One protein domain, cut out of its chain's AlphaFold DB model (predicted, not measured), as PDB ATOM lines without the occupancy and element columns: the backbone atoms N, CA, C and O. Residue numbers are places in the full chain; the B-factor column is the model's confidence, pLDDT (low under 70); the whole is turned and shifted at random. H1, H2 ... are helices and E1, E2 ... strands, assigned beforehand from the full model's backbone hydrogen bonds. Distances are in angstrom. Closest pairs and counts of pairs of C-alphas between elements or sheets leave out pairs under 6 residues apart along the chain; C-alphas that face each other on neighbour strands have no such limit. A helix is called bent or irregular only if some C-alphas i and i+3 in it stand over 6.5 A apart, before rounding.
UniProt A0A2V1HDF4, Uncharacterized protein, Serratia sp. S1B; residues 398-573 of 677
ATOM      1  N   VAL A 398       5.678 -15.613  -4.705       50.19
ATOM      2  CA  VAL A 398       6.446 -16.267  -3.619       50.19
ATOM      3  C   VAL A 398       7.944 -15.920  -3.686       50.19
ATOM      4  O   VAL A 398       8.676 -16.026  -2.710       50.19
ATOM      5  N   LEU A 399       8.419 -15.463  -4.849       56.25
ATOM      6  CA  LEU A 399       9.849 -15.298  -5.115       56.25
ATOM      7  C   LEU A 399      10.498 -14.161  -4.319       56.25
ATOM      8  O   LEU A 399      11.687 -14.243  -4.044       56.25
ATOM      9  N   ARG A 400       9.758 -13.114  -3.942       60.47
ATOM     10  CA  ARG A 400      10.357 -11.866  -3.431       60.47
ATOM     11  C   ARG A 400      10.653 -11.920  -1.934       60.47
ATOM     12  O   ARG A 400      11.721 -11.500  -1.503       60.47
ATOM     13  N   ALA A 401       9.744 -12.496  -1.154       58.19
ATOM     14  CA  ALA A 401       9.997 -12.969   0.203       58.19
ATOM     15  C   ALA A 401      11.218 -13.898   0.299       58.19
ATOM     16  O   ALA A 401      12.084 -13.700   1.153       58.19
ATOM     17  N   ASP A 402      11.283 -14.893  -0.586       64.56
ATOM     18  CA  ASP A 402      12.370 -15.872  -0.625       64.56
ATOM     19  C   ASP A 402      13.694 -15.230  -1.069       64.56
ATOM     20  O   ASP A 402      14.754 -15.549  -0.534       64.56
ATOM     21  N   GLU A 403      13.653 -14.291  -2.018       66.56
ATOM     22  CA  GLU A 403      14.800 -13.475  -2.430       66.56
ATOM     23  C   GLU A 403      15.328 -12.631  -1.270       66.56
ATOM     24  O   GLU A 403      16.535 -12.596  -1.053       66.56
ATOM     25  N   LEU A 404      14.442 -12.025  -0.481       67.50
ATOM     26  CA  LEU A 404      14.805 -11.215   0.678       67.50
ATOM     27  C   LEU A 404      15.446 -12.053   1.795       67.50
ATOM     28  O   LEU A 404      16.470 -11.679   2.372       67.50
ATOM     29  N   GLU A 405      14.882 -13.227   2.084       68.25
ATOM     30  CA  GLU A 405      15.473 -14.178   3.032       68.25
ATOM     31  C   GLU A 405      16.819 -14.724   2.541       68.25
ATOM     32  O   GLU A 405      17.733 -14.939   3.345       68.25
ATOM     33  N   LYS A 406      16.965 -14.886   1.223       72.06
ATOM     34  CA  LYS A 406      18.214 -15.283   0.569       72.06
ATOM     35  C   LYS A 406      19.260 -14.165   0.580       72.06
ATOM     36  O   LYS A 406      20.435 -14.472   0.773       72.06
ATOM     37  N   GLU A 407      18.864 -12.902   0.425       75.12
ATOM     38  CA  GLU A 407      19.743 -11.727   0.543       75.12
ATOM     39  C   GLU A 407      20.314 -11.586   1.955       75.12
ATOM     40  O   GLU A 407      21.505 -11.324   2.120       75.12
ATOM     41  N   LEU A 408      19.494 -11.829   2.982       72.94
ATOM     42  CA  LEU A 408      19.949 -11.845   4.374       72.94
ATOM     43  C   LEU A 408      20.912 -13.010   4.667       72.94
ATOM     44  O   LEU A 408      21.704 -12.927   5.607       72.94
ATOM     45  N   GLY A 409      20.875 -14.080   3.867       74.31
ATOM     46  CA  GLY A 409      21.743 -15.254   3.997       74.31
ATOM     47  C   GLY A 409      21.545 -16.018   5.312       74.31
ATOM     48  O   GLY A 409      20.802 -15.601   6.191       74.31
ATOM     49  N   ASP A 410      22.210 -17.156   5.505       78.56
ATOM     50  CA  ASP A 410      21.959 -18.060   6.651       78.56
ATOM     51  C   ASP A 410      22.708 -17.694   7.944       78.56
ATOM     52  O   ASP A 410      22.974 -18.541   8.795       78.56
ATOM     53  N   SER A 411      23.061 -16.420   8.114       82.88
ATOM     54  CA  SER A 411      23.798 -15.964   9.291       82.88
ATOM     55  C   SER A 411      22.949 -16.058  10.561       82.88
ATOM     56  O   SER A 411      21.897 -15.422  10.664       82.88
ATOM     57  N   GLU A 412      23.449 -16.769  11.576       83.75
ATOM     58  CA  GLU A 412      22.828 -16.819  12.908       83.75
ATOM     59  C   GLU A 412      22.698 -15.422  13.540       83.75
ATOM     60  O   GLU A 412      21.745 -15.161  14.278       83.75
ATOM     61  N   ASN A 413      23.585 -14.483  13.185       86.94
ATOM     62  CA  ASN A 413      23.538 -13.102  13.678       86.94
ATOM     63  C   ASN A 413      22.284 -12.347  13.206       86.94
ATOM     64  O   ASN A 413      21.821 -11.437  13.892       86.94
ATOM     65  N   LEU A 414      21.712 -12.735  12.062       89.31
ATOM     66  CA  LEU A 414      20.503 -12.126  11.496       89.31
ATOM     67  C   LEU A 414      19.222 -12.882  11.871       89.31
ATOM     68  O   LEU A 414      18.141 -12.495  11.436       89.31
ATOM     69  N   SER A 415      19.317 -13.922  12.707       89.62
ATOM     70  CA  SER A 415      18.169 -14.728  13.156       89.62
ATOM     71  C   SER A 415      17.023 -13.876  13.712       89.62
ATOM     72  O   SER A 415      15.869 -14.064  13.330       89.62
ATOM     73  N   LEU A 416      17.344 -12.897  14.567       90.81
ATOM     74  CA  LEU A 416      16.352 -11.974  15.113       90.81
ATOM     75  C   LEU A 416      15.727 -11.126  14.004       90.81
ATOM     76  O   LEU A 416      14.506 -11.108  13.888       90.81
ATOM     77  N   TRP A 417      16.550 -10.488  13.168       91.62
ATOM     78  CA  TRP A 417      16.090  -9.635  12.070       91.62
ATOM     79  C   TRP A 417      15.124 -10.378  11.151       91.62
ATOM     80  O   TRP A 417      14.010  -9.904  10.952       91.62
ATOM     81  N   LYS A 418      15.479 -11.586  10.699       88.50
ATOM     82  CA  LYS A 418      14.605 -12.433   9.870       88.50
ATOM     83  C   LYS A 418      13.225 -12.648  10.497       88.50
ATOM     84  O   LYS A 418      12.215 -12.615   9.803       88.50
ATOM     85  N   SER A 419      13.170 -12.820  11.818       88.56
ATOM     86  CA  SER A 419      11.912 -13.056  12.532       88.56
ATOM     87  C   SER A 419      11.027 -11.808  12.683       88.56
ATOM     88  O   SER A 419       9.800 -11.933  12.721       88.56
ATOM     89  N   VAL A 420      11.606 -10.600  12.743       92.56
ATOM     90  CA  VAL A 420      10.878  -9.357  13.097       92.56
ATOM     91  C   VAL A 420      10.839  -8.294  11.996       92.56
ATOM     92  O   VAL A 420      10.131  -7.297  12.141       92.56
ATOM     93  N   MET A 421      11.562  -8.498  10.895       90.88
ATOM     94  CA  MET A 421      11.689  -7.523   9.811       90.88
ATOM     95  C   MET A 421      10.408  -7.279   9.026       90.88
ATOM     96  O   MET A 421      10.204  -6.151   8.595       90.88
ATOM     97  N   ARG A 422       9.567  -8.307   8.831       89.19
ATOM     98  CA  ARG A 422       8.361  -8.199   8.003       89.19
ATOM     99  C   ARG A 422       7.257  -7.471   8.754       89.19
ATOM    100  O   ARG A 422       6.910  -7.854   9.880       89.19
ATOM    101  N   THR A 423       6.654  -6.489   8.095       91.44
ATOM    102  CA  THR A 423       5.591  -5.665   8.664       91.44
ATOM    103  C   THR A 423       4.218  -6.099   8.165       91.44
ATOM    104  O   THR A 423       3.958  -6.141   6.967       91.44
ATOM    105  N   ASN A 424       3.295  -6.366   9.094       89.94
ATOM    106  CA  ASN A 424       1.905  -6.662   8.748       89.94
ATOM    107  C   ASN A 424       1.207  -5.392   8.216       89.94
ATOM    108  O   ASN A 424       1.057  -4.426   8.979       89.94
ATOM    109  N   PRO A 425       0.708  -5.389   6.959       88.44
ATOM    110  CA  PRO A 425       0.140  -4.188   6.356       88.44
ATOM    111  C   PRO A 425      -1.046  -3.574   7.087       88.44
ATOM    112  O   PRO A 425      -1.250  -2.361   7.012       88.44
ATOM    113  N   ARG A 426      -1.783  -4.369   7.869       88.25
ATOM    114  CA  ARG A 426      -2.888  -3.902   8.715       88.25
ATOM    115  C   ARG A 426      -2.467  -2.841   9.738       88.25
ATOM    116  O   ARG A 426      -3.295  -2.026  10.144       88.25
ATOM    117  N   TYR A 427      -1.206  -2.851  10.163       91.00
ATOM    118  CA  TYR A 427      -0.657  -1.932  11.163       91.00
ATOM    119  C   TYR A 427       0.141  -0.783  10.541       91.00
ATOM    120  O   TYR A 427       0.886  -0.090  11.238       91.00
ATOM    121  N   THR A 428      -0.029  -0.560   9.239       90.06
ATOM    122  CA  THR A 428       0.632   0.514   8.501       90.06
ATOM    123  C   THR A 428      -0.375   1.529   7.975       90.06
ATOM    124  O   THR A 428      -1.554   1.225   7.784       90.06
ATOM    125  N   LYS A 429       0.084   2.760   7.758       87.06
ATOM    126  CA  LYS A 429      -0.705   3.825   7.140       87.06
ATOM    127  C   LYS A 429       0.148   4.586   6.134       87.06
ATOM    128  O   LYS A 429       1.209   5.092   6.493       87.06
ATOM    129  N   ASP A 430      -0.341   4.704   4.905       81.25
ATOM    130  CA  ASP A 430       0.329   5.476   3.860       81.25
ATOM    131  C   ASP A 430       0.181   6.986   4.139       81.25
ATOM    132  O   ASP A 430      -0.907   7.469   4.465       81.25
ATOM    133  N   MET A 431       1.284   7.734   4.037       72.62
ATOM    134  CA  MET A 431       1.371   9.168   4.364       72.62
ATOM    135  C   MET A 431       1.389  10.062   3.110       72.62
ATOM    136  O   MET A 431       1.867  11.193   3.166       72.62
ATOM    137  N   GLY A 432       0.859   9.571   1.983       50.34
ATOM    138  CA  GLY A 432       1.011  10.140   0.631       50.34
ATOM    139  C   GLY A 432       0.540  11.585   0.389       50.34
ATOM    140  O   GLY A 432       0.741  12.095  -0.707       50.34
ATOM    141  N   ASP A 433      -0.042  12.257   1.386       44.31
ATOM    142  CA  ASP A 433      -0.472  13.661   1.315       44.31
ATOM    143  C   ASP A 433       0.563  14.660   1.881       44.31
ATOM    144  O   ASP A 433       0.349  15.875   1.817       44.31
ATOM    145  N   LEU A 434       1.683  14.189   2.445       42.12
ATOM    146  CA  LEU A 434       2.803  15.047   2.846       42.12
ATOM    147  C   LEU A 434       3.857  15.113   1.736       42.12
ATOM    148  O   LEU A 434       4.117  14.138   1.041       42.12
ATOM    149  N   SER A 435       4.513  16.267   1.602       37.91
ATOM    150  CA  SER A 435       5.588  16.552   0.634       37.91
ATOM    151  C   SER A 435       6.803  15.608   0.715       37.91
ATOM    152  O   SER A 435       7.677  15.670  -0.143       37.91
ATOM    153  N   PHE A 436       6.834  14.723   1.714       45.75
ATOM    154  CA  PHE A 436       7.724  13.579   1.831       45.75
ATOM    155  C   PHE A 436       6.841  12.324   1.866       45.75
ATOM    156  O   PHE A 436       6.141  12.093   2.853       45.75
ATOM    157  N   GLY A 437       6.820  11.548   0.779       57.59
ATOM    158  CA  GLY A 437       6.142  10.247   0.761       57.59
ATOM    159  C   GLY A 437       6.701   9.309   1.841       57.59
ATOM    160  O   GLY A 437       7.846   9.460   2.263       57.59
ATOM    161  N   GLY A 438       5.891   8.358   2.316       72.94
ATOM    162  CA  GLY A 438       6.334   7.341   3.275       72.94
ATOM    163  C   GLY A 438       5.198   6.521   3.892       72.94
ATOM    164  O   GLY A 438       4.015   6.848   3.746       72.94
ATOM    165  N   THR A 439       5.565   5.467   4.620       83.31
ATOM    166  CA  THR A 439       4.643   4.597   5.363       83.31
ATOM    167  C   THR A 439       4.869   4.752   6.866       83.31
ATOM    168  O   THR A 439       5.967   4.553   7.376       83.31
ATOM    169  N   SER A 440       3.812   5.097   7.604       85.31
ATOM    170  CA  SER A 440       3.840   5.143   9.067       85.31
ATOM    171  C   SER A 440       3.492   3.775   9.651       85.31
ATOM    172  O   SER A 440       2.473   3.187   9.289       85.31
ATOM    173  N   ILE A 441       4.284   3.317  10.620       91.56
ATOM    174  CA  ILE A 441       4.051   2.079  11.376       91.56
ATOM    175  C   ILE A 441       3.344   2.415  12.691       91.56
ATOM    176  O   ILE A 441       3.704   3.381  13.371       91.56
ATOM    177  N   ASN A 442       2.342   1.623  13.060       92.19
ATOM    178  CA  ASN A 442       1.710   1.700  14.372       92.19
ATOM    179  C   ASN A 442       2.729   1.334  15.475       92.19
ATOM    180  O   ASN A 442       3.374   0.290  15.418       92.19
ATOM    181  N   ALA A 443       2.889   2.191  16.485       92.06
ATOM    182  CA  ALA A 443       3.898   1.984  17.520       92.06
ATOM    183  C   ALA A 443       3.582   0.776  18.414       92.06
ATOM    184  O   ALA A 443       4.474  -0.003  18.747       92.06
ATOM    185  N   GLU A 444       2.311   0.588  18.762       94.19
ATOM    186  CA  GLU A 444       1.836  -0.540  19.555       94.19
ATOM    187  C   GLU A 444       2.081  -1.874  18.842       94.19
ATOM    188  O   GLU A 444       2.353  -2.871  19.507       94.19
ATOM    189  N   TYR A 445       2.075  -1.898  17.505       94.69
ATOM    190  CA  TYR A 445       2.473  -3.083  16.739       94.69
ATOM    191  C   TYR A 445       3.938  -3.459  16.985       94.69
ATOM    192  O   TYR A 445       4.224  -4.615  17.281       94.69
ATOM    193  N   MET A 446       4.868  -2.499  16.938       94.81
ATOM    194  CA  MET A 446       6.282  -2.786  17.225       94.81
ATOM    195  C   MET A 446       6.482  -3.266  18.670       94.81
ATOM    196  O   MET A 446       7.245  -4.197  18.908       94.81
ATOM    197  N   VAL A 447       5.753  -2.684  19.628       96.19
ATOM    198  CA  VAL A 447       5.758  -3.121  21.038       96.19
ATOM    199  C   VAL A 447       5.207  -4.544  21.187       96.19
ATOM    200  O   VAL A 447       5.764  -5.346  21.940       96.19
ATOM    201  N   MET A 448       4.138  -4.880  20.462       95.44
ATOM    202  CA  MET A 448       3.564  -6.226  20.427       95.44
ATOM    203  C   MET A 448       4.568  -7.233  19.859       95.44
ATOM    204  O   MET A 448       4.854  -8.226  20.521       95.44
ATOM    205  N   ARG A 449       5.190  -6.941  18.709       95.50
ATOM    206  CA  ARG A 449       6.226  -7.800  18.110       95.50
ATOM    207  C   ARG A 449       7.435  -7.971  19.034       95.50
ATOM    208  O   ARG A 449       7.976  -9.071  19.149       95.50
ATOM    209  N   ALA A 450       7.869  -6.910  19.717       96.69
ATOM    210  CA  ALA A 450       8.953  -6.995  20.697       96.69
ATOM    211  C   ALA A 450       8.564  -7.887  21.882       96.69
ATOM    212  O   ALA A 450       9.369  -8.685  22.355       96.69
ATOM    213  N   THR A 451       7.301  -7.813  22.305       96.69
ATOM    214  CA  THR A 451       6.749  -8.669  23.358       96.69
ATOM    215  C   THR A 451       6.657 -10.134  22.935       96.69
ATOM    216  O   THR A 451       6.948 -11.012  23.741       96.69
ATOM    217  N   GLU A 452       6.309 -10.418  21.680       94.69
ATOM    218  CA  GLU A 452       6.353 -11.776  21.119       94.69
ATOM    219  C   GLU A 452       7.780 -12.335  21.098       94.69
ATOM    220  O   GLU A 452       7.992 -13.503  21.410       94.69
ATOM    221  N   SER A 453       8.758 -11.491  20.753       94.69
ATOM    222  CA  SER A 453      10.148 -11.913  20.546       94.69
ATOM    223  C   SER A 453      10.914 -12.093  21.855       94.69
ATOM    224  O   SER A 453      11.697 -13.029  21.993       94.69
ATOM    225  N   PHE A 454      10.706 -11.195  22.818       96.31
ATOM    226  CA  PHE A 454      11.490 -11.150  24.054       96.31
ATOM    227  C   PHE A 454      10.680 -11.507  25.304       96.31
ATOM    228  O   PHE A 454      11.261 -11.760  26.352       96.31
ATOM    229  N   GLY A 455       9.348 -11.549  25.225       95.75
ATOM    230  CA  GLY A 455       8.451 -11.691  26.373       95.75
ATOM    231  C   GLY A 455       7.933 -10.344  26.900       95.75
ATOM    232  O   GLY A 455       8.166  -9.300  26.295       95.75
ATOM    233  N   PRO A 456       7.203 -10.320  28.030       96.56
ATOM    234  CA  PRO A 456       6.583  -9.098  28.542       96.56
ATOM    235  C   PRO A 456       7.585  -7.969  28.823       96.56
ATOM    236  O   PRO A 456       8.658  -8.204  29.392       96.56
ATOM    237  N   ALA A 457       7.193  -6.735  28.490       95.69
ATOM    238  CA  ALA A 457       7.941  -5.540  28.872       95.69
ATOM    239  C   ALA A 457       8.093  -5.461  30.406       95.69
ATOM    240  O   ALA A 457       7.148  -5.715  31.154       95.69
ATOM    241  N   GLY A 458       9.293  -5.131  30.880       94.62
ATOM    242  CA  GLY A 458       9.711  -5.184  32.282       94.62
ATOM    243  C   GLY A 458      10.302  -6.527  32.729       94.62
ATOM    244  O   GLY A 458      10.908  -6.579  33.797       94.62
ATOM    245  N   ILE A 459      10.173  -7.596  31.933       95.25
ATOM    246  CA  ILE A 459      10.765  -8.914  32.220       95.25
ATOM    247  C   ILE A 459      11.783  -9.271  31.141       95.25
ATOM    248  O   ILE A 459      12.973  -9.375  31.420       95.25
ATOM    249  N   GLY A 460      11.303  -9.456  29.911       96.19
ATOM    250  CA  GLY A 460      12.118  -9.903  28.784       96.19
ATOM    251  C   GLY A 460      12.828  -8.771  28.056       96.19
ATOM    252  O   GLY A 460      13.893  -8.954  27.479       96.19
ATOM    253  N   TRP A 461      12.257  -7.576  28.117       98.31
ATOM    254  CA  TRP A 461      12.824  -6.356  27.562       98.31
ATOM    255  C   TRP A 461      12.240  -5.148  28.285       98.31
ATOM    256  O   TRP A 461      11.256  -5.265  29.011       98.31
ATOM    257  N   GLY A 462      12.827  -3.977  28.108       97.94
ATOM    258  CA  GLY A 462      12.348  -2.741  28.707       97.94
ATOM    259  C   GLY A 462      13.286  -1.595  28.386       97.94
ATOM    260  O   GLY A 462      14.174  -1.727  27.552       97.94
ATOM    261  N   TRP A 463      13.113  -0.460  29.047       98.12
ATOM    262  CA  TRP A 463      13.968   0.697  28.813       98.12
ATOM    263  C   TRP A 463      14.236   1.473  30.093       98.12
ATOM    264  O   TRP A 463      13.485   1.394  31.064       98.12
ATOM    265  N   MET A 464      15.324   2.231  30.066       97.69
ATOM    266  CA  MET A 464      15.703   3.205  31.078       97.69
ATOM    267  C   MET A 464      15.792   4.576  30.420       97.69
ATOM    268  O   MET A 464      16.380   4.703  29.348       97.69
ATOM    269  N   ILE A 465      15.224   5.597  31.057       97.94
ATOM    270  CA  ILE A 465      15.434   6.983  30.637       97.94
ATOM    271  C   ILE A 465      16.844   7.377  31.073       97.94
ATOM    272  O   ILE A 465      17.166   7.300  32.258       97.94
ATOM    273  N   ILE A 466      17.679   7.749  30.106       98.12
ATOM    274  CA  ILE A 466      19.057   8.188  30.346       98.12
ATOM    275  C   ILE A 466      19.120   9.711  30.419       98.12
ATOM    276  O   ILE A 466      19.866  10.262  31.222       98.12
ATOM    277  N   GLU A 467      18.326  10.393  29.597       97.56
ATOM    278  CA  GLU A 467      18.274  11.849  29.551       97.56
ATOM    279  C   GLU A 467      16.864  12.307  29.182       97.56
ATOM    280  O   GLU A 467      16.267  11.771  28.250       97.56
ATOM    281  N   ASP A 468      16.357  13.296  29.910       97.25
ATOM    282  CA  ASP A 468      15.056  13.932  29.706       97.25
ATOM    283  C   ASP A 468      15.258  15.438  29.893       97.25
ATOM    284  O   ASP A 468      15.655  15.886  30.973       97.25
ATOM    285  N   LYS A 469      15.093  16.209  28.815       96.69
ATOM    286  CA  LYS A 469      15.279  17.660  28.855       96.69
ATOM    287  C   LYS A 469      14.435  18.383  27.816       96.69
ATOM    288  O   LYS A 469      14.141  17.867  26.741       96.69
ATOM    289  N   MET A 470      14.127  19.638  28.118       96.12
ATOM    290  CA  MET A 470      13.634  20.594  27.131       96.12
ATOM    291  C   MET A 470      14.829  21.328  26.523       96.12
ATOM    292  O   MET A 470      15.682  21.835  27.245       96.12
ATOM    293  N   VAL A 471      14.889  21.367  25.197       95.44
ATOM    294  CA  VAL A 471      15.919  22.060  24.424       95.44
ATOM    295  C   VAL A 471      15.275  23.244  23.722       95.44
ATOM    296  O   VAL A 471      14.266  23.088  23.027       95.44
ATOM    297  N   GLU A 472      15.851  24.423  23.916       95.31
ATOM    298  CA  GLU A 472      15.395  25.646  23.266       95.31
ATOM    299  C   GLU A 472      15.690  25.607  21.762       95.31
ATOM    300  O   GLU A 472      16.754  25.175  21.319       95.31
ATOM    301  N   GLY A 473      14.690  26.000  20.979       90.75
ATOM    302  CA  GLY A 473      14.773  26.166  19.533       90.75
ATOM    303  C   GLY A 473      14.899  27.638  19.150       90.75
ATOM    304  O   GLY A 473      15.528  28.432  19.843       90.75
ATOM    305  N   ALA A 474      14.279  28.024  18.036       90.00
ATOM    306  CA  ALA A 474      14.279  29.417  17.601       90.00
ATOM    307  C   ALA A 474      13.455  30.311  18.554       90.00
ATOM    308  O   ALA A 474      12.501  29.832  19.171       90.00
ATOM    309  N   PRO A 475      13.749  31.622  18.661       92.19
ATOM    310  CA  PRO A 475      12.856  32.563  19.329       92.19
ATOM    311  C   PRO A 475      11.445  32.515  18.731       92.19
ATOM    312  O   PRO A 475      11.262  32.572  17.510       92.19
ATOM    313  N   LEU A 476      10.429  32.447  19.588       91.06
ATOM    314  CA  LEU A 476       9.040  32.492  19.163       91.06
ATOM    315  C   LEU A 476       8.722  33.856  18.572       91.06
ATOM    316  O   LEU A 476       9.081  34.911  19.100       91.06
ATOM    317  N   SER A 477       7.961  33.818  17.488       88.00
ATOM    318  CA  SER A 477       7.435  35.011  16.850       88.00
ATOM    319  C   SER A 477       5.943  34.876  16.608       88.00
ATOM    320  O   SER A 477       5.438  33.795  16.290       88.00
ATOM    321  N   GLU A 478       5.241  35.995  16.725       84.81
ATOM    322  CA  GLU A 478       3.862  36.124  16.284       84.81
ATOM    323  C   GLU A 478       3.778  37.030  15.060       84.81
ATOM    324  O   GLU A 478       4.584  37.943  14.866       84.81
ATOM    325  N   LYS A 479       2.779  36.777  14.219       84.19
ATOM    326  CA  LYS A 479       2.487  37.622  13.064       84.19
ATOM    327  C   LYS A 479       1.656  38.816  13.523       84.19
ATOM    328  O   LYS A 479       0.610  38.628  14.137       84.19
ATOM    329  N   ILE A 480       2.091  40.021  13.177       83.25
ATOM    330  CA  ILE A 480       1.333  41.251  13.399       83.25
ATOM    331  C   ILE A 480       0.497  41.544  12.156       83.25
ATOM    332  O   ILE A 480       0.989  41.490  11.023       83.25
ATOM    333  N   PHE A 481      -0.770  41.882  12.391       81.19
ATOM    334  CA  PHE A 481      -1.712  42.315  11.369       81.19
ATOM    335  C   PHE A 481      -2.286  43.691  11.719       81.19
ATOM    336  O   PHE A 481      -2.680  43.932  12.859       81.19
ATOM    337  N   GLU A 482      -2.382  44.568  10.724       82.44
ATOM    338  CA  GLU A 482      -3.164  45.805  10.770       82.44
ATOM    339  C   GLU A 482      -4.414  45.575   9.917       82.44
ATOM    340  O   GLU A 482      -4.367  45.527   8.682       82.44
ATOM    341  N   GLY A 483      -5.542  45.322  10.581       81.06
ATOM    342  CA  GLY A 483      -6.723  44.777   9.916       81.06
ATOM    343  C   GLY A 483      -6.446  43.368   9.376       81.06
ATOM    344  O   GLY A 483      -6.098  42.469  10.134       81.06
ATOM    345  N   SER A 484      -6.606  43.162   8.067       75.31
ATOM    346  CA  SER A 484      -6.308  41.891   7.381       75.31
ATOM    347  C   SER A 484      -4.930  41.858   6.711       75.31
ATOM    348  O   SER A 484      -4.540  40.831   6.149       75.31
ATOM    349  N   LYS A 485      -4.186  42.970   6.742       77.81
ATOM    350  CA  LYS A 485      -2.869  43.080   6.119       77.81
ATOM    351  C   LYS A 485      -1.806  42.616   7.105       77.81
ATOM    352  O   LYS A 485      -1.716  43.134   8.212       77.81
ATOM    353  N   TYR A 486      -0.997  41.647   6.693       83.69
ATOM    354  CA  TYR A 486       0.202  41.258   7.428       83.69
ATOM    355  C   TYR A 486       1.235  42.387   7.353       83.69
ATOM    356  O   TYR A 486       1.545  42.859   6.259       83.69
ATOM    357  N   VAL A 487       1.741  42.822   8.507       87.12
ATOM    358  CA  VAL A 487       2.640  43.989   8.627       87.12
ATOM    359  C   VAL A 487       4.032  43.613   9.122       87.12
ATOM    360  O   VAL A 487       4.971  44.375   8.929       87.12
ATOM    361  N   GLY A 488       4.195  42.435   9.727       84.56
ATOM    362  CA  GLY A 488       5.498  41.959  10.185       84.56
ATOM    363  C   GLY A 488       5.395  40.832  11.203       84.56
ATOM    364  O   GLY A 488       4.306  40.320  11.478       84.56
ATOM    365  N   LYS A 489       6.534  40.446  11.781       85.81
ATOM    366  CA  LYS A 489       6.588  39.543  12.935       85.81
ATOM    367  C   LYS A 489       7.132  40.285  14.141       85.81
ATOM    368  O   LYS A 489       8.043  41.095  14.002       85.81
ATOM    369  N   ARG A 490       6.613  39.961  15.319       86.31
ATOM    370  CA  ARG A 490       7.171  40.394  16.598       86.31
ATOM    371  C   ARG A 490       7.696  39.186  17.346       86.31
ATOM    372  O   ARG A 490       6.986  38.192  17.481       86.31
ATOM    373  N   ILE A 491       8.935  39.291  17.812       90.12
ATOM    374  CA  ILE A 491       9.519  38.312  18.726       90.12
ATOM    375  C   ILE A 491       8.822  38.435  20.076       90.12
ATOM    376  O   ILE A 491       8.582  39.542  20.565       90.12
ATOM    377  N   LEU A 492       8.475  37.292  20.649       87.81
ATOM    378  CA  LEU A 492       7.752  37.228  21.904       87.81
ATOM    379  C   LEU A 492       8.707  37.263  23.091       87.81
ATOM    380  O   LEU A 492       9.785  36.667  23.066       87.81
ATOM    381  N   ARG A 493       8.276  37.970  24.133       89.31
ATOM    382  CA  ARG A 493       9.003  38.132  25.388       89.31
ATOM    383  C   ARG A 493       8.110  37.774  26.566       89.31
ATOM    384  O   ARG A 493       6.894  37.952  26.478       89.31
ATOM    385  N   ASP A 494       8.717  37.277  27.633       84.94
ATOM    386  CA  ASP A 494       8.046  37.063  28.911       84.94
ATOM    387  C   ASP A 494       7.897  38.394  29.681       84.94
ATOM    388  O   ASP A 494       8.394  39.444  29.257       84.94
ATOM    389  N   ALA A 495       7.182  38.374  30.805       82.88
ATOM    390  CA  ALA A 495       6.876  39.548  31.621       82.88
ATOM    391  C   ALA A 495       8.122  40.256  32.181       82.88
ATOM    392  O   ALA A 495       8.070  41.453  32.466       82.88
ATOM    393  N   ASP A 496       9.232  39.535  32.328       86.75
ATOM    394  CA  ASP A 496      10.530  40.071  32.746       86.75
ATOM    395  C   ASP A 496      11.373  40.621  31.576       86.75
ATOM    396  O   ASP A 496      12.451  41.169  31.796       86.75
ATOM    397  N   GLY A 497      10.879  40.515  30.337       81.75
ATOM    398  CA  GLY A 497      11.555  40.966  29.121       81.75
ATOM    399  C   GLY A 497      12.448  39.916  28.450       81.75
ATOM    400  O   GLY A 497      12.948  40.183  27.347       81.75
ATOM    401  N   SER A 498      12.618  38.733  29.048       87.19
ATOM    402  CA  SER A 498      13.361  37.610  28.459       87.19
ATOM    403  C   SER A 498      12.686  37.080  27.189       87.19
ATOM    404  O   SER A 498      11.486  37.263  26.981       87.19
ATOM    405  N   LEU A 499      13.460  36.472  26.286       88.62
ATOM    406  CA  LEU A 499      12.935  35.907  25.042       88.62
ATOM    407  C   LEU A 499      12.195  34.594  25.307       88.62
ATOM    408  O   LEU A 499      12.680  33.727  26.027       88.62
ATOM    409  N   LEU A 500      11.047  34.420  24.656       89.62
ATOM    410  CA  LEU A 500      10.365  33.131  24.633       89.62
ATOM    411  C   LEU A 500      10.859  32.324  23.438       89.62
ATOM    412  O   LEU A 500      10.740  32.774  22.303       89.62
ATOM    413  N   PHE A 501      11.357  31.116  23.681       93.19
ATOM    414  CA  PHE A 501      11.847  30.219  22.634       93.19
ATOM    415  C   PHE A 501      10.853  29.108  22.318       93.19
ATOM    416  O   PHE A 501      10.016  28.727  23.146       93.19
ATOM    417  N   GLU A 502      10.955  28.557  21.116       94.38
ATOM    418  CA  GLU A 502      10.444  27.224  20.842       94.38
ATOM    419  C   GLU A 502      11.085  26.239  21.822       94.38
ATOM    420  O   GLU A 502      12.217  26.426  22.260       94.38
ATOM    421  N   LEU A 503      10.352  25.201  22.202       95.31
ATOM    422  CA  LEU A 503      10.864  24.160  23.086       95.31
ATOM    423  C   LEU A 503      10.645  22.814  22.432       95.31
ATOM    424  O   LEU A 503       9.523  22.489  22.046       95.31
ATOM    425  N   ASN A 504      11.703  22.022  22.372       96.06
ATOM    426  CA  ASN A 504      11.676  20.642  21.931       96.06
ATOM    427  C   ASN A 504      11.960  19.748  23.129       96.06
ATOM    428  O   ASN A 504      12.964  19.916  23.812       96.06
ATOM    429  N   HIS A 505      11.087  18.785  23.383       97.88
ATOM    430  CA  HIS A 505      11.371  17.749  24.358       97.88
ATOM    431  C   HIS A 505      12.317  16.732  23.722       97.88
ATOM    432  O   HIS A 505      11.999  16.146  22.686       97.88
ATOM    433  N   TYR A 506      13.477  16.554  24.340       97.56
ATOM    434  CA  TYR A 506      14.488  15.578  23.976       97.56
ATOM    435  C   TYR A 506      14.520  14.486  25.040       97.56
ATOM    436  O   TYR A 506      14.733  14.766  26.220       97.56
ATOM    437  N   LEU A 507      14.357  13.240  24.605       97.94
ATOM    438  CA  LEU A 507      14.402  12.077  25.477       97.94
ATOM    439  C   LEU A 507      15.341  11.025  24.898       97.94
ATOM    440  O   LEU A 507      15.083  10.507  23.812       97.94
ATOM    441  N   ARG A 508      16.388  10.662  25.635       98.38
ATOM    442  CA  ARG A 508      17.276   9.542  25.302       98.38
ATOM    443  C   ARG A 508      17.012   8.376  26.238       98.38
ATOM    444  O   ARG A 508      16.977   8.544  27.460       98.38
ATOM    445  N   ILE A 509      16.851   7.188  25.667       98.56
ATOM    446  CA  ILE A 509      16.619   5.955  26.417       98.56
ATOM    447  C   ILE A 509      17.672   4.904  26.078       98.56
ATOM    448  O   ILE A 509      18.225   4.894  24.980       98.56
ATOM    449  N   SER A 510      17.886   3.987  27.016       98.38
ATOM    450  CA  SER A 510      18.564   2.714  26.790       98.38
ATOM    451  C   SER A 510      17.523   1.604  26.849       98.38
ATOM    452  O   SER A 510      16.958   1.346  27.915       98.38
ATOM    453  N   LEU A 511      17.225   0.986  25.708       98.62
ATOM    454  CA  LEU A 511      16.341  -0.171  25.605       98.62
ATOM    455  C   LEU A 511      17.169  -1.435  25.811       98.62
ATOM    456  O   LEU A 511      18.078  -1.718  25.037       98.62
ATOM    457  N   TRP A 512      16.838  -2.207  26.839       98.38
ATOM    458  CA  TRP A 512      17.451  -3.499  27.121       98.38
ATOM    459  C   TRP A 512      16.519  -4.644  26.725       98.38
ATOM    460  O   TRP A 512      15.298  -4.509  26.774       98.38
ATOM    461  N   TYR A 513      17.088  -5.788  26.364       98.00
ATOM    462  CA  TYR A 513      16.355  -6.999  25.991       98.00
ATOM    463  C   TYR A 513      17.149  -8.247  26.380       98.00
ATOM    464  O   TYR A 513      18.367  -8.184  26.541       98.00
ATOM    465  N   ILE A 514      16.460  -9.370  26.555       96.44
ATOM    466  CA  ILE A 514      17.049 -10.680  26.826       96.44
ATOM    467  C   ILE A 514      16.872 -11.536  25.576       96.44
ATOM    468  O   ILE A 514      15.747 -11.793  25.150       96.44
ATOM    469  N   LYS A 515      17.980 -11.992  24.998       90.81
ATOM    470  CA  LYS A 515      18.006 -12.917  23.862       90.81
ATOM    471  C   LYS A 515      18.916 -14.082  24.221       90.81
ATOM    472  O   LYS A 515      20.031 -13.862  24.670       90.81
ATOM    473  N   ASP A 516      18.424 -15.310  24.071       90.38
ATOM    474  CA  ASP A 516      19.179 -16.540  24.365       90.38
ATOM    475  C   ASP A 516      19.801 -16.576  25.781       90.38
ATOM    476  O   ASP A 516      20.845 -17.173  26.017       90.38
ATOM    477  N   GLY A 517      19.139 -15.931  26.751       91.81
ATOM    478  CA  GLY A 517      19.608 -15.816  28.138       91.81
ATOM    479  C   GLY A 517      20.607 -14.680  28.392       91.81
ATOM    480  O   GLY A 517      20.932 -14.411  29.548       91.81
ATOM    481  N   GLU A 518      21.042 -13.971  27.352       94.62
ATOM    482  CA  GLU A 518      21.963 -12.841  27.443       94.62
ATOM    483  C   GLU A 518      21.228 -11.503  27.373       94.62
ATOM    484  O   GLU A 518      20.256 -11.337  26.633       94.62
ATOM    485  N   LYS A 519      21.702 -10.521  28.147       96.19
ATOM    486  CA  LYS A 519      21.127  -9.174  28.171       96.19
ATOM    487  C   LYS A 519      21.860  -8.262  27.187       96.19
ATOM    488  O   LYS A 519      23.026  -7.942  27.405       96.19
ATOM    489  N   GLY A 520      21.154  -7.797  26.162       96.06
ATOM    490  CA  GLY A 520      21.594  -6.739  25.253       96.06
ATOM    491  C   GLY A 520      20.991  -5.382  25.616       96.06
ATOM    492  O   GLY A 520      19.987  -5.307  26.332       96.06
ATOM    493  N   ALA A 521      21.600  -4.302  25.123       97.19
ATOM    494  CA  ALA A 521      21.048  -2.956  25.222       97.19
ATOM    495  C   ALA A 521      21.422  -2.100  24.007       97.19
ATOM    496  O   ALA A 521      22.524  -2.218  23.475       97.19
ATOM    497  N   VAL A 522      20.504  -1.230  23.593       97.44
ATOM    498  CA  VAL A 522      20.692  -0.238  22.529       97.44
ATOM    499  C   VAL A 522      20.198   1.119  23.009       97.44
ATOM    500  O   VAL A 522      19.230   1.201  23.765       97.44
ATOM    501  N   GLU A 523      20.857   2.191  22.583       98.06
ATOM    502  CA  GLU A 523      20.458   3.553  22.932       98.06
ATOM    503  C   GLU A 523      19.946   4.306  21.716       98.06
ATOM    504  O   GLU A 523      20.508   4.221  20.623       98.06
ATOM    505  N   ASN A 524      18.883   5.076  21.917       98.12
ATOM    506  CA  ASN A 524      18.382   6.001  20.914       98.12
ATOM    507  C   ASN A 524      17.566   7.117  21.572       98.12
ATOM    508  O   ASN A 524      17.319   7.106  22.781       98.12
ATOM    509  N   PHE A 525      17.150   8.095  20.775       97.25
ATOM    510  CA  PHE A 525      16.462   9.279  21.264       97.25
ATOM    511  C   PHE A 525      15.207   9.608  20.459       97.25
ATOM    512  O   PHE A 525      15.131   9.417  19.243       97.25
ATOM    513  N   GLY A 526      14.230  10.165  21.159       96.12
ATOM    514  CA  GLY A 526      13.047  10.789  20.598       96.12
ATOM    515  C   GLY A 526      13.113  12.292  20.800       96.12
ATOM    516  O   GLY A 526      13.567  12.771  21.839       96.12
ATOM    517  N   SER A 527      12.659  13.036  19.798       95.50
ATOM    518  CA  SER A 527      12.558  14.491  19.872       95.50
ATOM    519  C   SER A 527      11.187  14.922  19.387       95.50
ATOM    520  O   SER A 527      10.699  14.433  18.365       95.50
ATOM    521  N   THR A 528      10.512  15.783  20.139       96.12
ATOM    522  CA  THR A 528       9.180  16.272  19.768       96.12
ATOM    523  C   THR A 528       9.035  17.743  20.148       96.12
ATOM    524  O   THR A 528       9.298  18.089  21.301       96.12
ATOM    525  N   PRO A 529       8.585  18.616  19.227       95.38
ATOM    526  CA  PRO A 529       8.287  20.003  19.562       95.38
ATOM    527  C   PRO A 529       7.196  20.084  20.635       95.38
ATOM    528  O   PRO A 529       6.058  19.674  20.410       95.38
ATOM    529  N   TYR A 530       7.547  20.611  21.808       96.00
ATOM    530  CA  TYR A 530       6.596  20.964  22.859       96.00
ATOM    531  C   TYR A 530       5.920  22.284  22.518       96.00
ATOM    532  O   TYR A 530       4.700  22.341  22.485       96.00
ATOM    533  N   ARG A 531       6.700  23.336  22.253       94.50
ATOM    534  CA  ARG A 531       6.205  24.693  22.004       94.50
ATOM    535  C   ARG A 531       6.760  25.203  20.684       94.50
ATOM    536  O   ARG A 531       7.972  25.297  20.546       94.50
ATOM    537  N   GLN A 532       5.885  25.547  19.743       92.12
ATOM    538  CA  GLN A 532       6.278  25.980  18.397       92.12
ATOM    539  C   GLN A 532       5.310  27.012  17.809       92.12
ATOM    540  O   GLN A 532       4.127  27.045  18.174       92.12
ATOM    541  N   THR A 533       5.777  27.816  16.851       87.19
ATOM    542  CA  THR A 533       4.891  28.696  16.074       87.19
ATOM    543  C   THR A 533       4.235  27.918  14.929       87.19
ATOM    544  O   THR A 533       4.898  27.374  14.052       87.19
ATOM    545  N   THR A 534       2.901  27.912  14.881       85.44
ATOM    546  CA  THR A 534       2.116  27.285  13.803       85.44
ATOM    547  C   THR A 534       1.382  28.326  12.957       85.44
ATOM    548  O   THR A 534       1.370  29.522  13.257       85.44
ATOM    549  N   LYS A 535       0.694  27.878  11.896       80.00
ATOM    550  CA  LYS A 535      -0.183  28.746  11.089       80.00
ATOM    551  C   LYS A 535      -1.282  29.426  11.922       80.00
ATOM    552  O   LYS A 535      -1.688  30.527  11.559       80.00
ATOM    553  N   ASN A 536      -1.706  28.803  13.024       80.62
ATOM    554  CA  ASN A 536      -2.792  29.269  13.892       80.62
ATOM    555  C   ASN A 536      -2.286  29.981  15.162       80.62
ATOM    556  O   ASN A 536      -3.068  30.214  16.079       80.62
ATOM    557  N   GLY A 537      -0.993  30.314  15.226       83.06
ATOM    558  CA  GLY A 537      -0.350  30.884  16.410       83.06
ATOM    559  C   GLY A 537       0.509  29.867  17.157       83.06
ATOM    560  O   GLY A 537       0.853  28.810  16.620       83.06
ATOM    561  N   ILE A 538       0.893  30.206  18.385       88.12
ATOM    562  CA  ILE A 538       1.731  29.343  19.224       88.12
ATOM    563  C   ILE A 538       0.922  28.122  19.646       88.12
ATOM    564  O   ILE A 538      -0.204  28.241  20.128       88.12
ATOM    565  N   TYR A 539       1.518  26.951  19.478       91.38
ATOM    566  CA  TYR A 539       0.948  25.687  19.905       91.38
ATOM    567  C   TYR A 539       1.847  25.043  20.955       91.38
ATOM    568  O   TYR A 539       3.067  25.010  20.777       91.38
ATOM    569  N   CYS A 540       1.225  24.513  22.011       93.19
ATOM    570  CA  CYS A 540       1.882  23.696  23.022       93.19
ATOM    571  C   CYS A 540       1.303  22.274  23.007       93.19
ATOM    572  O   CYS A 540       0.093  22.095  23.158       93.19
ATOM    573  N   ASP A 541       2.159  21.268  22.854       93.75
ATOM    574  CA  ASP A 541       1.788  19.856  22.794       93.75
ATOM    575  C   ASP A 541       1.800  19.217  24.191       93.75
ATOM    576  O   ASP A 541       2.854  18.932  24.760       93.75
ATOM    577  N   SER A 542       0.626  18.952  24.765       93.19
ATOM    578  CA  SER A 542       0.526  18.310  26.084       93.19
ATOM    579  C   SER A 542       0.980  16.844  26.096       93.19
ATOM    580  O   SER A 542       1.194  16.278  27.165       93.19
ATOM    581  N   GLU A 543       1.128  16.216  24.928       94.62
ATOM    582  CA  GLU A 543       1.467  14.798  24.772       94.62
ATOM    583  C   GLU A 543       2.948  14.585  24.415       94.62
ATOM    584  O   GLU A 543       3.362  13.469  24.092       94.62
ATOM    585  N   VAL A 544       3.760  15.645  24.496       96.00
ATOM    586  CA  VAL A 544       5.150  15.657  24.027       96.00
ATOM    587  C   VAL A 544       6.010  14.546  24.647       96.00
ATOM    588  O   VAL A 544       6.688  13.822  23.921       96.00
ATOM    589  N   HIS A 545       5.909  14.321  25.961       94.69
ATOM    590  CA  HIS A 545       6.702  13.301  26.655       94.69
ATOM    591  C   HIS A 545       6.363  11.889  26.169       94.69
ATOM    592  O   HIS A 545       7.255  11.070  25.952       94.69
ATOM    593  N   LYS A 546       5.071  11.616  25.924       95.06
ATOM    594  CA  LYS A 546       4.627  10.321  25.394       95.06
ATOM    595  C   LYS A 546       5.129  10.126  23.969       95.06
ATOM    596  O   LYS A 546       5.652   9.065  23.651       95.06
ATOM    597  N   LYS A 547       5.025  11.157  23.124       96.19
ATOM    598  CA  LYS A 547       5.490  11.111  21.730       96.19
ATOM    599  C   LYS A 547       6.991  10.858  21.635       96.19
ATOM    600  O   LYS A 547       7.390   9.975  20.882       96.19
ATOM    601  N   SER A 548       7.806  11.563  22.421       97.62
ATOM    602  CA  SER A 548       9.258  11.358  22.411       97.62
ATOM    603  C   SER A 548       9.647   9.989  22.962       97.62
ATOM    604  O   SER A 548      10.508   9.337  22.383       97.62
ATOM    605  N   LEU A 549       8.980   9.502  24.015       97.62
ATOM    606  CA  LEU A 549       9.221   8.148  24.517       97.62
ATOM    607  C   LEU A 549       8.888   7.084  23.472       97.62
ATOM    608  O   LEU A 549       9.712   6.216  23.192       97.62
ATOM    609  N   THR A 550       7.714   7.177  22.851       96.69
ATOM    610  CA  THR A 550       7.306   6.253  21.793       96.69
ATOM    611  C   THR A 550       8.261   6.305  20.600       96.69
ATOM    612  O   THR A 550       8.614   5.264  20.053       96.69
ATOM    613  N   ASP A 551       8.714   7.494  20.197       96.25
ATOM    614  CA  ASP A 551       9.685   7.652  19.110       96.25
ATOM    615  C   ASP A 551      11.045   7.016  19.442       96.25
ATOM    616  O   ASP A 551      11.583   6.256  18.636       96.25
ATOM    617  N   ALA A 552      11.558   7.245  20.655       97.81
ATOM    618  CA  ALA A 552      12.808   6.657  21.128       97.81
ATOM    619  C   ALA A 552      12.745   5.119  21.169       97.81
ATOM    620  O   ALA A 552      13.673   4.451  20.710       97.81
ATOM    621  N   ILE A 553      11.631   4.556  21.659       97.81
ATOM    622  CA  ILE A 553      11.396   3.103  21.688       97.81
ATOM    623  C   ILE A 553      11.372   2.539  20.268       97.81
ATOM    624  O   ILE A 553      12.078   1.570  19.994       97.81
ATOM    625  N   LYS A 554      10.607   3.151  19.352       96.12
ATOM    626  CA  LYS A 554      10.545   2.703  17.951       96.12
ATOM    627  C   LYS A 554      11.931   2.677  17.315       96.12
ATOM    628  O   LYS A 554      12.296   1.670  16.726       96.12
ATOM    629  N   LYS A 555      12.721   3.741  17.483       96.56
ATOM    630  CA  LYS A 555      14.083   3.818  16.936       96.56
ATOM    631  C   LYS A 555      15.018   2.762  17.526       96.56
ATOM    632  O   LYS A 555      15.775   2.150  16.780       96.56
ATOM    633  N   CYS A 556      14.935   2.501  18.834       97.81
ATOM    634  CA  CYS A 556      15.672   1.400  19.461       97.81
ATOM    635  C   CYS A 556      15.280   0.041  18.860       97.81
ATOM    636  O   CYS A 556      16.148  -0.750  18.507       97.81
ATOM    637  N   LEU A 557      13.980  -0.225  18.700       97.19
ATOM    638  CA  LEU A 557      13.492  -1.470  18.099       97.19
ATOM    639  C   LEU A 557      13.896  -1.594  16.622       97.19
ATOM    640  O   LEU A 557      14.263  -2.679  16.183       97.19
ATOM    641  N   SER A 558      13.919  -0.503  15.858       95.38
ATOM    642  CA  SER A 558      14.407  -0.529  14.474       95.38
ATOM    643  C   SER A 558      15.876  -0.959  14.374       95.38
ATOM    644  O   SER A 558      16.219  -1.683  13.446       95.38
ATOM    645  N   MET A 559      16.731  -0.622  15.351       94.56
ATOM    646  CA  MET A 559      18.112  -1.141  15.400       94.56
ATOM    647  C   MET A 559      18.173  -2.665  15.587       94.56
ATOM    648  O   MET A 559      19.133  -3.305  15.162       94.56
ATOM    649  N   LEU A 560      17.146  -3.257  16.202       94.94
ATOM    650  CA  LEU A 560      17.006  -4.704  16.383       94.94
ATOM    651  C   LEU A 560      16.324  -5.393  15.185       94.94
ATOM    652  O   LEU A 560      16.105  -6.603  15.227       94.94
ATOM    653  N   GLY A 561      16.004  -4.640  14.128       93.56
ATOM    654  CA  GLY A 561      15.437  -5.149  12.880       93.56
ATOM    655  C   GLY A 561      13.915  -5.129  12.809       93.56
ATOM    656  O   GLY A 561      13.358  -5.596  11.821       93.56
ATOM    657  N   PHE A 562      13.216  -4.610  13.824       95.31
ATOM    658  CA  PHE A 562      11.750  -4.574  13.822       95.31
ATOM    659  C   PHE A 562      11.235  -3.676  12.697       95.31
ATOM    660  O   PHE A 562      11.576  -2.491  12.646       95.31
ATOM    661  N   SER A 563      10.384  -4.237  11.831       93.62
ATOM    662  CA  SER A 563       9.829  -3.535  10.664       93.62
ATOM    663  C   SER A 563      10.898  -2.940   9.736       93.62
ATOM    664  O   SER A 563      10.723  -1.857   9.173       93.62
ATOM    665  N   ALA A 564      12.043  -3.617   9.608       92.12
ATOM    666  CA  ALA A 564      13.143  -3.167   8.760       92.12
ATOM    667  C   ALA A 564      12.769  -3.121   7.269       92.12
ATOM    668  O   ALA A 564      13.335  -2.315   6.536       92.12
ATOM    669  N   ASP A 565      11.798  -3.920   6.822       89.44
ATOM    670  CA  ASP A 565      11.343  -3.959   5.428       89.44
ATOM    671  C   ASP A 565      10.815  -2.612   4.901       89.44
ATOM    672  O   ASP A 565      10.979  -2.302   3.721       89.44
ATOM    673  N   ILE A 566      10.247  -1.784   5.780       88.75
ATOM    674  CA  ILE A 566       9.819  -0.414   5.463       88.75
ATOM    675  C   ILE A 566      11.015   0.509   5.257       88.75
ATOM    676  O   ILE A 566      11.051   1.271   4.297       88.75
ATOM    677  N   TRP A 567      12.013   0.436   6.133       85.62
ATOM    678  CA  TRP A 567      13.179   1.322   6.077       85.62
ATOM    679  C   TRP A 567      14.185   0.926   4.995       85.62
ATOM    680  O   TRP A 567      14.911   1.778   4.496       85.62
ATOM    681  N   LEU A 568      14.209  -0.353   4.623       86.88
ATOM    682  CA  LEU A 568      14.998  -0.880   3.511       86.88
ATOM    683  C   LEU A 568      14.327  -0.652   2.142       86.88
ATOM    684  O   LEU A 568      14.918  -0.975   1.116       86.88
ATOM    685  N   GLY A 569      13.110  -0.095   2.106       83.62
ATOM    686  CA  GLY A 569      12.388   0.230   0.869       83.62
ATOM    687  C   GLY A 569      11.700  -0.959   0.189       83.62
ATOM    688  O   GLY A 569      11.028  -0.776  -0.822       83.62
ATOM    689  N   HIS A 570      11.789  -2.176   0.740       81.81
ATOM    690  CA  HIS A 570      11.067  -3.340   0.204       81.81
ATOM    691  C   HIS A 570       9.552  -3.143   0.269       81.81
ATOM    692  O   HIS A 570       8.817  -3.593  -0.606       81.81
ATOM    693  N   TYR A 571       9.082  -2.420   1.284       83.06
ATOM    694  CA  TYR A 571       7.666  -2.130   1.478       83.06
ATOM    695  C   TYR A 571       7.065  -1.171   0.430       83.06
ATOM    696  O   TYR A 571       5.841  -1.114   0.284       83.06
ATOM    697  N   ASP A 572       7.907  -0.455  -0.324       81.88
ATOM    698  CA  ASP A 572       7.478   0.398  -1.440       81.88
ATOM    699  C   ASP A 572       7.163  -0.424  -2.707       81.88
ATOM    700  O   ASP A 572       6.492   0.057  -3.625       81.88
ATOM    701  N   ASP A 573       7.602  -1.686  -2.755       82.12
ATOM    702  CA  ASP A 573       7.308  -2.610  -3.841       82.12
ATOM    703  C   ASP A 573       5.883  -3.176  -3.712       82.12
ATOM    704  O   ASP A 573       5.527  -3.869  -2.755       82.12
TER     705      ASP A 573
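AT A GLANCE: This is residues 398 to 573 of the 677 residues of an uncharacterized protein of Serratia sp. S1B (UniProt A0A2V1HDF4). A long, curled sheet of E3, E6, E7 and the short edge strand E8 wraps round the helix H4, and the hairpin of E4 and E5 carries on from E3 to make one end of the long axis. H1, H2, H3, H5 and the small hairpin of E1 and E2 gather loosely toward the other end, on the H4 side of the sheet; the loop residues 432 to 437 stick out. The printed part has 176 residues, with five named helices and eight named strands in the order H1 H2 E1 E2 H3 E3 E4 E5 E6 E7 E8 H4 H5. The sheet E3 E6 E7 E8 is antiparallel, and the class is mixed, helices and strands. The whole is loose, with a radius of gyration of the C-alphas of 21.3 A and spans of 67 by 36 by 22 A.

HOW THE PARTS SIT: In the twisted sheet, E3, residues 461 to 475, is the antiparallel neighbour of E6, residues 501 to 515, with N 464 and O 510 2.8 A apart. E6, E7, residues 518 to 534, and E8, residues 537 to 540, form a meander, each strand the antiparallel neighbour of the one before; N 511 and O 522 are 2.8 A apart, and N 534 and O 537 2.8 A. E7 bends by 51 degrees at residue 531. The sheet curls round H4, residues 544 to 559; the closest C-alphas of H4 and E7, Ala 552 and Gly 526, are 4.2 A apart. E3 runs on into E4, residues 477 to 482, at 41 degrees. E4 forms a hairpin with E5, residues 485 to 491, where N 480 and O 488 are 2.8 A apart. H3, residues 443 to 454, only grazes the sheet with its residues 450 to 454. H3 touches residues 550 to 557 of H4, the closest C-alphas being Ala 443 and Lys 554, 6.7 A apart, at a steep tilt of 46 degrees, the same way. H2, residues 412 to 420, is close to H3 but not clearly touching, with the closest C-alphas, Val 420 and Arg 449, 7.0 A apart. H1, residues 399 to 408, and H2 form a helical hairpin and only just touch, with 3 pairs of C-alphas within 8 A, the closest Glu 405 and Lys 418 at 7.1 A. H5, residues 564 to 567, is near H2. E1, residues 428 to 430, and E2, residues 439 to 441, form a hairpin, with N 440 and O 429 2.8 A apart. Every O i to N i+4 pair is within hydrogen-bond range in H1, H3 and H4, and 3 of 5 are in H2; H5 is too short for one.

IN THESE COORDINATES: E7 is 46.8 A long, E6 43.6 A, E3 39.8 A and H4 22.9 A. H1 begins at C-alpha 399 (9.849, -15.298, -5.115), and H5 ends at C-alpha 567 (13.179, 1.322, 6.077). H2 is irregular, with C-alphas 413 and 416 7.4 A apart.

THE WHOLE: The two C-alphas farthest apart, Asp 410 and Gly 483, are 69.2 A apart. The printed part has no cut and no long link. Its mean pLDDT is 88.1; residues 398 to 405 and 432 to 437 are under 70.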